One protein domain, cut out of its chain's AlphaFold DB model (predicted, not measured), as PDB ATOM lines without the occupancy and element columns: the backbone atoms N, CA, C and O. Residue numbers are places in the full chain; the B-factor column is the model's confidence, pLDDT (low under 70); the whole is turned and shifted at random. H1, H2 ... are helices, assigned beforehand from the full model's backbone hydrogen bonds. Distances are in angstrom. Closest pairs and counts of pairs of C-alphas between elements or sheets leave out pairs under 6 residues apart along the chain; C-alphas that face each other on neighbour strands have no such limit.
ATOM      1  N   SER A   4      29.926  57.879  -9.585       92.25
ATOM      2  CA  SER A   4      28.886  58.282  -8.630       92.25
ATOM      3  C   SER A   4      27.468  58.013  -9.156       92.25
ATOM      4  O   SER A   4      26.627  57.456  -8.442       92.25
ATOM      5  N   GLN A   5      27.217  58.341 -10.429       93.38
ATOM      6  CA  GLN A   5      25.939  58.059 -11.088       93.38
ATOM      7  C   GLN A   5      25.674  56.553 -11.162       93.38
ATOM      8  O   GLN A   5      24.587  56.104 -10.805       93.38
ATOM      9  N   PHE A   6      26.681  55.770 -11.561       95.25
ATOM     10  CA  PHE A   6      26.561  54.316 -11.615       95.25
ATOM     11  C   PHE A   6      26.240  53.717 -10.243       95.25
ATOM     12  O   PHE A   6      25.273  52.974 -10.112       95.25
ATOM     13  N   LEU A   7      27.025  54.055  -9.214       95.81
ATOM     14  CA  LEU A   7      26.863  53.491  -7.873       95.81
ATOM     15  C   LEU A   7      25.502  53.833  -7.266       95.81
ATOM     16  O   LEU A   7      24.939  53.003  -6.557       95.81
ATOM     17  N   SER A   8      24.968  55.021  -7.555       94.88
ATOM     18  CA  SER A   8      23.631  55.414  -7.103       94.88
ATOM     19  C   SER A   8      22.559  54.514  -7.720       94.88
ATOM     20  O   SER A   8      21.789  53.900  -6.987       94.88
ATOM     21  N   ASN A   9      22.588  54.337  -9.044       95.00
ATOM     22  CA  ASN A   9      21.638  53.476  -9.756       95.00
ATOM     23  C   ASN A   9      21.793  51.994  -9.381       95.00
ATOM     24  O   ASN A   9      20.810  51.258  -9.301       95.00
ATOM     25  N   PHE A  10      23.031  51.539  -9.173       96.69
ATOM     26  CA  PHE A  10      23.322  50.157  -8.813       96.69
ATOM     27  C   PHE A  10      22.776  49.837  -7.421       96.69
ATOM     28  O   PHE A  10      22.145  48.797  -7.245       96.69
ATOM     29  N   LYS A  11      22.947  50.749  -6.451       97.44
ATOM     30  CA  LYS A  11      22.470  50.592  -5.068       97.44
ATOM     31  C   LYS A  11      20.972  50.321  -4.973       97.44
ATOM     32  O   LYS A  11      20.554  49.534  -4.136       97.44
ATOM     33  N   GLU A  12      20.172  50.967  -5.816       96.62
ATOM     34  CA  GLU A  12      18.711  50.799  -5.825       96.62
ATOM     35  C   GLU A  12      18.275  49.393  -6.261       96.62
ATOM     36  O   GLU A  12      17.171  48.960  -5.939       96.62
ATOM     37  N   GLN A  13      19.148  48.672  -6.969       96.12
ATOM     38  CA  GLN A  13      18.882  47.352  -7.541       96.12
ATOM     39  C   GLN A  13      19.646  46.224  -6.834       96.12
ATOM     40  O   GLN A  13      19.449  45.057  -7.162       96.12
ATOM     41  N   SER A  14      20.531  46.549  -5.888       95.94
ATOM     42  CA  SER A  14      21.411  45.580  -5.228       95.94
ATOM     43  C   SER A  14      21.057  45.376  -3.761       95.94
ATOM     44  O   SER A  14      20.634  46.291  -3.055       95.94
ATOM     45  N   ASP A  15      21.292  44.156  -3.274       96.06
ATOM     46  CA  ASP A  15      21.357  43.931  -1.835       96.06
ATOM     47  C   ASP A  15      22.596  44.611  -1.224       96.06
ATOM     48  O   ASP A  15      23.532  45.034  -1.912       96.06
ATOM     49  N   ALA A  16      22.598  44.721   0.105       96.00
ATOM     50  CA  ALA A  16      23.621  45.470   0.820       96.00
ATOM     51  C   ALA A  16      25.043  44.956   0.548       96.00
ATOM     52  O   ALA A  16      25.950  45.765   0.352       96.00
ATOM     53  N   ILE A  17      25.261  43.635   0.532       97.12
ATOM     54  CA  ILE A  17      26.612  43.085   0.369       97.12
ATOM     55  C   ILE A  17      27.108  43.196  -1.071       97.12
ATOM     56  O   ILE A  17      28.286  43.487  -1.291       97.12
ATOM     57  N   THR A  18      26.213  43.043  -2.044       97.94
ATOM     58  CA  THR A  18      26.515  43.211  -3.466       97.94
ATOM     59  C   THR A  18      26.907  44.657  -3.741       97.94
ATOM     60  O   THR A  18      27.983  44.906  -4.289       97.94
ATOM     61  N   TYR A  19      26.114  45.618  -3.255       98.12
ATOM     62  CA  TYR A  19      26.435  47.041  -3.360       98.12
ATOM     63  C   TYR A  19      27.784  47.378  -2.718       98.12
ATOM     64  O   TYR A  19      28.649  47.954  -3.374       98.12
ATOM     65  N   LEU A  20      27.986  47.000  -1.450       97.81
ATOM     66  CA  LEU A  20      29.211  47.329  -0.716       97.81
ATOM     67  C   LEU A  20      30.458  46.730  -1.374       97.81
ATOM     68  O   LEU A  20      31.510  47.368  -1.393       97.81
ATOM     69  N   SER A  21      30.347  45.522  -1.926       98.06
ATOM     70  CA  SER A  21      31.458  44.869  -2.618       98.06
ATOM     71  C   SER A  21      31.789  45.573  -3.933       98.06
ATOM     72  O   SER A  21      32.950  45.903  -4.176       98.06
ATOM     73  N   VAL A  22      30.782  45.870  -4.758       97.56
ATOM     74  CA  VAL A  22      30.975  46.592  -6.025       97.56
ATOM     75  C   VAL A  22      31.501  48.006  -5.776       97.56
ATOM     76  O   VAL A  22      32.443  48.432  -6.440       97.56
ATOM     77  N   GLU A  23      30.976  48.709  -4.772       97.12
ATOM     78  CA  GLU A  23      31.477  50.021  -4.361       97.12
ATOM     79  C   GLU A  23      32.952  49.956  -3.944       97.12
ATOM     80  O   GLU A  23      33.768  50.736  -4.440       97.12
ATOM     81  N   HIS A  24      33.307  49.022  -3.054       96.62
ATOM     82  CA  HIS A  24      34.683  48.842  -2.583       96.62
ATOM     83  C   HIS A  24      35.639  48.532  -3.735       96.62
ATOM     84  O   HIS A  24      36.723  49.109  -3.812       96.62
ATOM     85  N   MET A  25      35.235  47.654  -4.654       96.31
ATOM     86  CA  MET A  25      36.039  47.301  -5.820       96.31
ATOM     87  C   MET A  25      36.216  48.482  -6.780       96.31
ATOM     88  O   MET A  25      37.342  48.793  -7.165       96.31
ATOM     89  N   LEU A  26      35.135  49.170  -7.156       95.50
ATOM     90  CA  LEU A  26      35.199  50.245  -8.146       95.50
ATOM     91  C   LEU A  26      35.926  51.485  -7.623       95.50
ATOM     92  O   LEU A  26      36.678  52.094  -8.378       95.50
ATOM     93  N   LYS A  27      35.798  51.823  -6.333       94.25
ATOM     94  CA  LYS A  27      36.561  52.930  -5.722       94.25
ATOM     95  C   LYS A  27      38.075  52.692  -5.703       94.25
ATOM     96  O   LYS A  27      38.833  53.645  -5.548       94.25
ATOM     97  N   LYS A  28      38.533  51.443  -5.848       94.19
ATOM     98  CA  LYS A  28      39.961  51.124  -6.028       94.19
ATOM     99  C   LYS A  28      40.427  51.272  -7.474       94.19
ATOM    100  O   LYS A  28      41.624  51.431  -7.702       94.19
ATOM    101  N   LEU A  29      39.509  51.166  -8.429       91.69
ATOM    102  CA  LEU A  29      39.795  51.169  -9.862       91.69
ATOM    103  C   LEU A  29      39.633  52.553 -10.498       91.69
ATOM    104  O   LEU A  29      40.367  52.876 -11.426       91.69
ATOM    105  N   TYR A  30      38.705  53.362  -9.987       91.81
ATOM    106  CA  TYR A  30      38.293  54.632 -10.582       91.81
ATOM    107  C   TYR A  30      38.165  55.730  -9.529       91.81
ATOM    108  O   TYR A  30      37.861  55.463  -8.362       91.81
ATOM    109  N   LYS A  31      38.332  56.988  -9.947       88.44
ATOM    110  CA  LYS A  31      37.908  58.144  -9.147       88.44
ATOM    111  C   LYS A  31      36.415  58.402  -9.359       88.44
ATOM    112  O   LYS A  31      35.830  57.992 -10.357       88.44
ATOM    113  N   LEU A  32      35.786  59.099  -8.410       82.19
ATOM    114  CA  LEU A  32      34.333  59.327  -8.413       82.19
ATOM    115  C   LEU A  32      33.830  60.089  -9.649       82.19
ATOM    116  O   LEU A  32      32.744  59.784 -10.150       82.19
ATOM    117  N   ASP A  33      34.630  61.041 -10.125       84.50
ATOM    118  CA  ASP A  33      34.290  61.932 -11.237       84.50
ATOM    119  C   ASP A  33      34.838  61.443 -12.586       84.50
ATOM    120  O   ASP A  33      34.639  62.107 -13.602       84.50
ATOM    121  N   ASP A  34      35.511  60.286 -12.615       81.94
ATOM    122  CA  ASP A  34      36.000  59.711 -13.865       81.94
ATOM    123  C   ASP A  34      34.808  59.260 -14.726       81.94
ATOM    124  O   ASP A  34      33.864  58.618 -14.245       81.94
ATOM    125  N   GLU A  35      34.860  59.570 -16.023       83.31
ATOM    126  CA  GLU A  35      33.950  58.965 -16.991       83.31
ATOM    127  C   GLU A  35      34.317  57.493 -17.182       83.31
ATOM    128  O   GLU A  35      35.414  57.154 -17.631       83.31
ATOM    129  N   ILE A  36      33.377  56.606 -16.849       85.00
ATOM    130  CA  ILE A  36      33.546  55.167 -17.029       85.00
ATOM    131  C   ILE A  36      32.821  54.747 -18.302       85.00
ATOM    132  O   ILE A  36      31.603  54.903 -18.418       85.00
ATOM    133  N   ASN A  37      33.592  54.199 -19.242       82.50
ATOM    134  CA  ASN A  37      33.092  53.752 -20.543       82.50
ATOM    135  C   ASN A  37      32.785  52.247 -20.594       82.50
ATOM    136  O   ASN A  37      31.930  51.847 -21.371       82.50
ATOM    137  N   ASP A  38      33.444  51.426 -19.768       89.38
ATOM    138  CA  ASP A  38      33.289  49.962 -19.778       89.38
ATOM    139  C   ASP A  38      33.182  49.379 -18.359       89.38
ATOM    140  O   ASP A  38      34.057  48.668 -17.850       89.38
ATOM    141  N   ILE A  39      32.099  49.747 -17.671       92.38
ATOM    142  CA  ILE A  39      31.819  49.219 -16.332       92.38
ATOM    143  C   ILE A  39      31.402  47.749 -16.388       92.38
ATOM    144  O   ILE A  39      31.780  46.971 -15.519       92.38
ATOM    145  N   GLU A  40      30.681  47.353 -17.435       93.50
ATOM    146  CA  GLU A  40      30.206  45.985 -17.633       93.50
ATOM    147  C   GLU A  40      31.369  45.020 -17.874       93.50
ATOM    148  O   GLU A  40      31.449  43.995 -17.201       93.50
ATOM    149  N   GLY A  41      32.328  45.374 -18.739       93.69
ATOM    150  CA  GLY A  41      33.545  44.589 -18.965       93.69
ATOM    151  C   GLY A  41      34.406  44.443 -17.710       93.69
ATOM    152  O   GLY A  41      35.041  43.409 -17.490       93.69
ATOM    153  N   THR A  42      34.379  45.447 -16.834       94.62
ATOM    154  CA  THR A  42      35.046  45.389 -15.529       94.62
ATOM    155  C   THR A  42      34.308  44.460 -14.567       94.62
ATOM    156  O   THR A  42      34.921  43.605 -13.928       94.62
ATOM    157  N   LEU A  43      32.986  44.602 -14.466       96.56
ATOM    158  CA  LEU A  43      32.158  43.872 -13.508       96.56
ATOM    159  C   LEU A  43      31.825  42.440 -13.945       96.56
ATOM    160  O   LEU A  43      31.443  41.642 -13.095       96.56
ATOM    161  N   CYS A  44      32.037  42.067 -15.209       96.75
ATOM    162  CA  CYS A  44      31.943  40.677 -15.666       96.75
ATOM    163  C   CYS A  44      33.256  39.887 -15.491       96.75
ATOM    164  O   CYS A  44      33.267  38.661 -15.624       96.75
ATOM    165  N   ASN A  45      34.360  40.552 -15.129       97.38
ATOM    166  CA  ASN A  45      35.677  39.939 -14.976       97.38
ATOM    167  C   ASN A  45      35.875  39.343 -13.570       97.38
ATOM    168  O   ASN A  45      36.362  40.004 -12.651       97.38
ATOM    169  N   TYR A  46      35.519  38.065 -13.409       97.56
ATOM    170  CA  TYR A  46      35.573  37.351 -12.126       97.56
ATOM    171  C   TYR A  46      36.928  37.449 -11.380       97.56
ATOM    172  O   TYR A  46      36.929  37.754 -10.183       97.56
ATOM    173  N   PRO A  47      38.100  37.290 -12.033       97.25
ATOM    174  CA  PRO A  47      39.398  37.534 -11.397       97.25
ATOM    175  C   PRO A  47      39.554  38.884 -10.679       97.25
ATOM    176  O   PRO A  47      40.285  38.959  -9.686       97.25
ATOM    177  N   LEU A  48      38.886  39.953 -11.134       96.88
ATOM    178  CA  LEU A  48      38.956  41.254 -10.459       96.88
ATOM    179  C   LEU A  48      38.271  41.227  -9.092       96.88
ATOM    180  O   LEU A  48      38.785  41.843  -8.158       96.88
ATOM    181  N   TYR A  49      37.194  40.457  -8.937       97.69
ATOM    182  CA  TYR A  49      36.510  40.303  -7.654       97.69
ATOM    183  C   TYR A  49      37.440  39.656  -6.636       97.69
ATOM    184  O   TYR A  49      37.631  40.186  -5.545       97.69
ATOM    185  N   LEU A  50      38.106  38.563  -7.014       95.56
ATOM    186  CA  LEU A  50      39.078  37.906  -6.141       95.56
ATOM    187  C   LEU A  50      40.225  38.845  -5.761       95.56
ATOM    188  O   LEU A  50      40.640  38.874  -4.607       95.56
ATOM    189  N   ARG A  51      40.722  39.642  -6.712       95.81
ATOM    190  CA  ARG A  51      41.827  40.574  -6.471       95.81
ATOM    191  C   ARG A  51      41.438  41.718  -5.537       95.81
ATOM    192  O   ARG A  51      42.199  42.048  -4.628       95.81
ATOM    193  N   TYR A  52      40.295  42.355  -5.775       96.75
ATOM    194  CA  TYR A  52      39.940  43.613  -5.116       96.75
ATOM    195  C   TYR A  52      39.041  43.451  -3.896       96.75
ATOM    196  O   TYR A  52      38.999  44.375  -3.081       96.75
ATOM    197  N   LEU A  53      38.391  42.295  -3.740       96.75
ATOM    198  CA  LEU A  53      37.597  41.956  -2.559       96.75
ATOM    199  C   LEU A  53      38.357  41.095  -1.549       96.75
ATOM    200  O   LEU A  53      37.805  40.813  -0.493       96.75
ATOM    201  N   ASN A  54      39.608  40.696  -1.806       93.50
ATOM    202  CA  ASN A  54      40.373  39.860  -0.870       93.50
ATOM    203  C   ASN A  54      40.486  40.480   0.538       93.50
ATOM    204  O   ASN A  54      40.327  39.793   1.542       93.50
ATOM    205  N   ASP A  55      40.700  41.794   0.624       92.75
ATOM    206  CA  ASP A  55      40.735  42.540   1.892       92.75
ATOM    207  C   ASP A  55      39.339  42.804   2.486       92.75
ATOM    208  O   ASP A  55      39.210  43.142   3.660       92.75
ATOM    209  N   PHE A  56      38.288  42.625   1.687       92.75
ATOM    210  CA  PHE A  56      36.888  42.767   2.086       92.75
ATOM    211  C   PHE A  56      36.220  41.423   2.411       92.75
ATOM    212  O   PHE A  56      35.117  41.377   2.959       92.75
ATOM    213  N   ALA A  57      36.905  40.316   2.131       90.38
ATOM    214  CA  ALA A  57      36.357  38.971   2.171       90.38
ATOM    215  C   ALA A  57      35.829  38.591   3.563       90.38
ATOM    216  O   ALA A  57      34.788  37.955   3.691       90.38
ATOM    217  N   GLY A  58      36.481  39.061   4.633       90.44
ATOM    218  CA  GLY A  58      36.009  38.845   6.003       90.44
ATOM    219  C   GLY A  58      34.620  39.434   6.282       90.44
ATOM    220  O   GLY A  58      33.864  38.856   7.063       90.44
ATOM    221  N   LYS A  59      34.254  40.552   5.638       91.81
ATOM    222  CA  LYS A  59      32.897  41.108   5.732       91.81
ATOM    223  C   LYS A  59      31.908  40.255   4.948       91.81
ATOM    224  O   LYS A  59      30.892  39.872   5.514       91.81
ATOM    225  N   ILE A  60      32.249  39.906   3.708       93.62
ATOM    226  CA  ILE A  60      31.423  39.062   2.832       93.62
ATOM    227  C   ILE A  60      31.069  37.741   3.530       93.62
ATOM    228  O   ILE A  60      29.896  37.466   3.759       93.62
ATOM    229  N   TYR A  61      32.081  36.989   3.971       92.19
ATOM    230  CA  TYR A  61      31.876  35.656   4.538       92.19
ATOM    231  C   TYR A  61      31.272  35.677   5.944       92.19
ATOM    232  O   TYR A  61      30.384  34.892   6.240       92.19
ATOM    233  N   LYS A  62      31.757  36.542   6.845       90.56
ATOM    234  CA  LYS A  62      31.387  36.443   8.272       90.56
ATOM    235  C   LYS A  62      30.189  37.296   8.667       90.56
ATOM    236  O   LYS A  62      29.512  36.953   9.626       90.56
ATOM    237  N   HIS A  63      29.986  38.437   8.009       92.00
ATOM    238  CA  HIS A  63      28.940  39.386   8.413       92.00
ATOM    239  C   HIS A  63      27.665  39.217   7.595       92.00
ATOM    240  O   HIS A  63      26.587  39.513   8.098       92.00
ATOM    241  N   TYR A  64      27.796  38.758   6.350       92.94
ATOM    242  CA  TYR A  64      26.682  38.634   5.415       92.94
ATOM    243  C   TYR A  64      26.404  37.194   4.983       92.94
ATOM    244  O   TYR A  64      25.497  37.002   4.183       92.94
ATOM    245  N   ASP A  65      27.164  36.218   5.499       92.88
ATOM    246  CA  ASP A  65      27.051  34.795   5.146       92.88
ATOM    247  C   ASP A  65      26.963  34.575   3.628       92.88
ATOM    248  O   ASP A  65      26.093  33.876   3.119       92.88
ATOM    249  N   SER A  66      27.831  35.272   2.890       95.06
ATOM    250  CA  SER A  66      27.852  35.242   1.431       95.06
ATOM    251  C   SER A  66      29.251  34.938   0.908       95.06
ATOM    252  O   SER A  66      30.209  34.849   1.675       95.06
ATOM    253  N   SER A  67      29.403  34.785  -0.405       95.56
ATOM    254  CA  SER A  67      30.682  34.520  -1.059       95.56
ATOM    255  C   SER A  67      31.001  35.494  -2.191       95.56
ATOM    256  O   SER A  67      30.131  36.166  -2.740       95.56
ATOM    257  N   ILE A  68      32.281  35.555  -2.576       96.31
ATOM    258  CA  ILE A  68      32.712  36.335  -3.745       96.31
ATOM    259  C   ILE A  68      31.997  35.858  -5.024       96.31
ATOM    260  O   ILE A  68      31.648  36.685  -5.861       96.31
ATOM    261  N   GLU A  69      31.750  34.552  -5.165       95.44
ATOM    262  CA  GLU A  69      31.023  33.985  -6.310       95.44
ATOM    263  C   GLU A  69      29.553  34.419  -6.326       95.44
ATOM    264  O   GLU A  69      29.044  34.814  -7.368       95.44
ATOM    265  N   GLU A  70      28.884  34.447  -5.173       96.88
ATOM    266  CA  GLU A  70      27.511  34.960  -5.079       96.88
ATOM    267  C   GLU A  70      27.427  36.455  -5.385       96.88
ATOM    268  O   GLU A  70      26.546  36.875  -6.132       96.88
ATOM    269  N   VAL A  71      28.353  37.256  -4.846       98.00
ATOM    270  CA  VAL A  71      28.444  38.692  -5.149       98.00
ATOM    271  C   VAL A  71      28.648  38.911  -6.648       98.00
ATOM    272  O   VAL A  71      27.999  39.778  -7.234       98.00
ATOM    273  N   TYR A  72      29.521  38.123  -7.278       98.31
ATOM    274  CA  TYR A  72      29.739  38.163  -8.721       98.31
ATOM    275  C   TYR A  72      28.462  37.833  -9.498       98.31
ATOM    276  O   TYR A  72      28.028  38.637 -10.321       98.31
ATOM    277  N   ASN A  73      27.827  36.699  -9.193       97.56
ATOM    278  CA  ASN A  73      26.627  36.242  -9.892       97.56
ATOM    279  C   ASN A  73      25.486  37.260  -9.780       97.56
ATOM    280  O   ASN A  73      24.890  37.615 -10.794       97.56
ATOM    281  N   LYS A  74      25.246  37.811  -8.583       97.88
ATOM    282  CA  LYS A  74      24.249  38.872  -8.366       97.88
ATOM    283  C   LYS A  74      24.592  40.153  -9.117       97.88
ATOM    284  O   LYS A  74      23.708  40.804  -9.662       97.88
ATOM    285  N   THR A  75      25.871  40.523  -9.172       98.12
ATOM    286  CA  THR A  75      26.296  41.705  -9.936       98.12
ATOM    287  C   THR A  75      26.025  41.516 -11.427       98.12
ATOM    288  O   THR A  75      25.450  42.400 -12.059       98.12
ATOM    289  N   CYS A  76      26.380  40.354 -11.983       97.88
ATOM    290  CA  CYS A  76      26.069  39.997 -13.365       97.88
ATOM    291  C   CYS A  76      24.557  39.988 -13.628       97.88
ATOM    292  O   CYS A  76      24.122  40.557 -14.626       97.88
ATOM    293  N   GLU A  77      23.757  39.425 -12.721       97.88
ATOM    294  CA  GLU A  77      22.293  39.404 -12.817       97.88
ATOM    295  C   GLU A  77      21.699  40.820 -12.884       97.88
ATOM    296  O   GLU A  77      20.937  41.124 -13.802       97.88
ATOM    297  N   ILE A  78      22.100  41.712 -11.971       97.56
ATOM    298  CA  ILE A  78      21.632  43.109 -11.925       97.56
ATOM    299  C   ILE A  78      21.971  43.849 -13.223       97.56
ATOM    300  O   ILE A  78      21.149  44.594 -13.757       97.56
ATOM    301  N   LEU A  79      23.176  43.629 -13.751       96.19
ATOM    302  CA  LEU A  79      23.633  44.246 -14.996       96.19
ATOM    303  C   LEU A  79      23.133  43.519 -16.251       96.19
ATOM    304  O   LEU A  79      23.386  43.983 -17.358       96.19
ATOM    305  N   LYS A  80      22.416  42.399 -16.095       96.44
ATOM    306  CA  LYS A  80      21.947  41.534 -17.189       96.44
ATOM    307  C   LYS A  80      23.086  41.040 -18.089       96.44
ATOM    308  O   LYS A  80      22.928  40.928 -19.304       96.44
TER     309      LYS A  80
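AT A GLANCE: This is residues 4 to 80 of the 161 residues of an uncharacterized protein of Arcobacter sp. FWKO B (UniProt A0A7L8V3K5). Helix H2 makes the middle of a small helical body, with H6 and H4 packed crosswise on it, H6 over its earlier part and H4 over its later part. H1 folds back along H2 as a helical hairpin, the short H3 packs on H6, and H5 lies near the first residues of H2 and H6. The printed part has 77 residues with six named helices, H1 to H6 in chain order, and no named strand: all helix. It is compact, with a radius of gyration of the C-alphas of 11.6 A and spans of 34 by 23 by 18 A.

HOW THE PARTS SIT: H1, residues 4 to 11, touches H2, residues 16 to 29, at a shallow tilt of 25 degrees, opposite ways; the closest C-alphas, of Lys 11 and Tyr 19, are 5.6 A apart. H3, residues 39 to 43, is near H2. H4, residues 46 to 53, touches H2 about perpendicular, at 89 degrees, with the C-alphas of Met 25 and Tyr 52 closest at 5.4 A. H5, residues 57 to 63, is close but not clearly touching H2, with the C-alphas of Ile 17 and Ile 60 closest at 6.7 A. H6, residues 68 to 79, touches H2 about perpendicular, at 89 degrees, with the C-alphas of Thr 18 and Val 71 closest at 5.2 A. H6 also touches H4, Ile 68 to Tyr 49 at 6.7 A between C-alphas, and H3, Thr 75 to Leu 43 at 7.2 A between C-alphas, each the closest pair. H1 and H5 are apart. Each O i to N i+4 pair is within hydrogen-bond range in H1, H3, H4, H5 and H6, and 9 of 10 in H2.

IN THESE COORDINATES: H1 begins at C-alpha 4, (28.886, 58.282, -8.630). H2 is 20.2 A long and H6 16.5 A, ending at C-alpha 79, (23.633, 44.246, -14.996).

THE WHOLE: The C-alphas of Glu 35 and Lys 62, 33.9 A, are the two farthest apart. The printed part has no cut; the link from H2 to H3 is short, the others tight. No printed residue is under 70 in pLDDT.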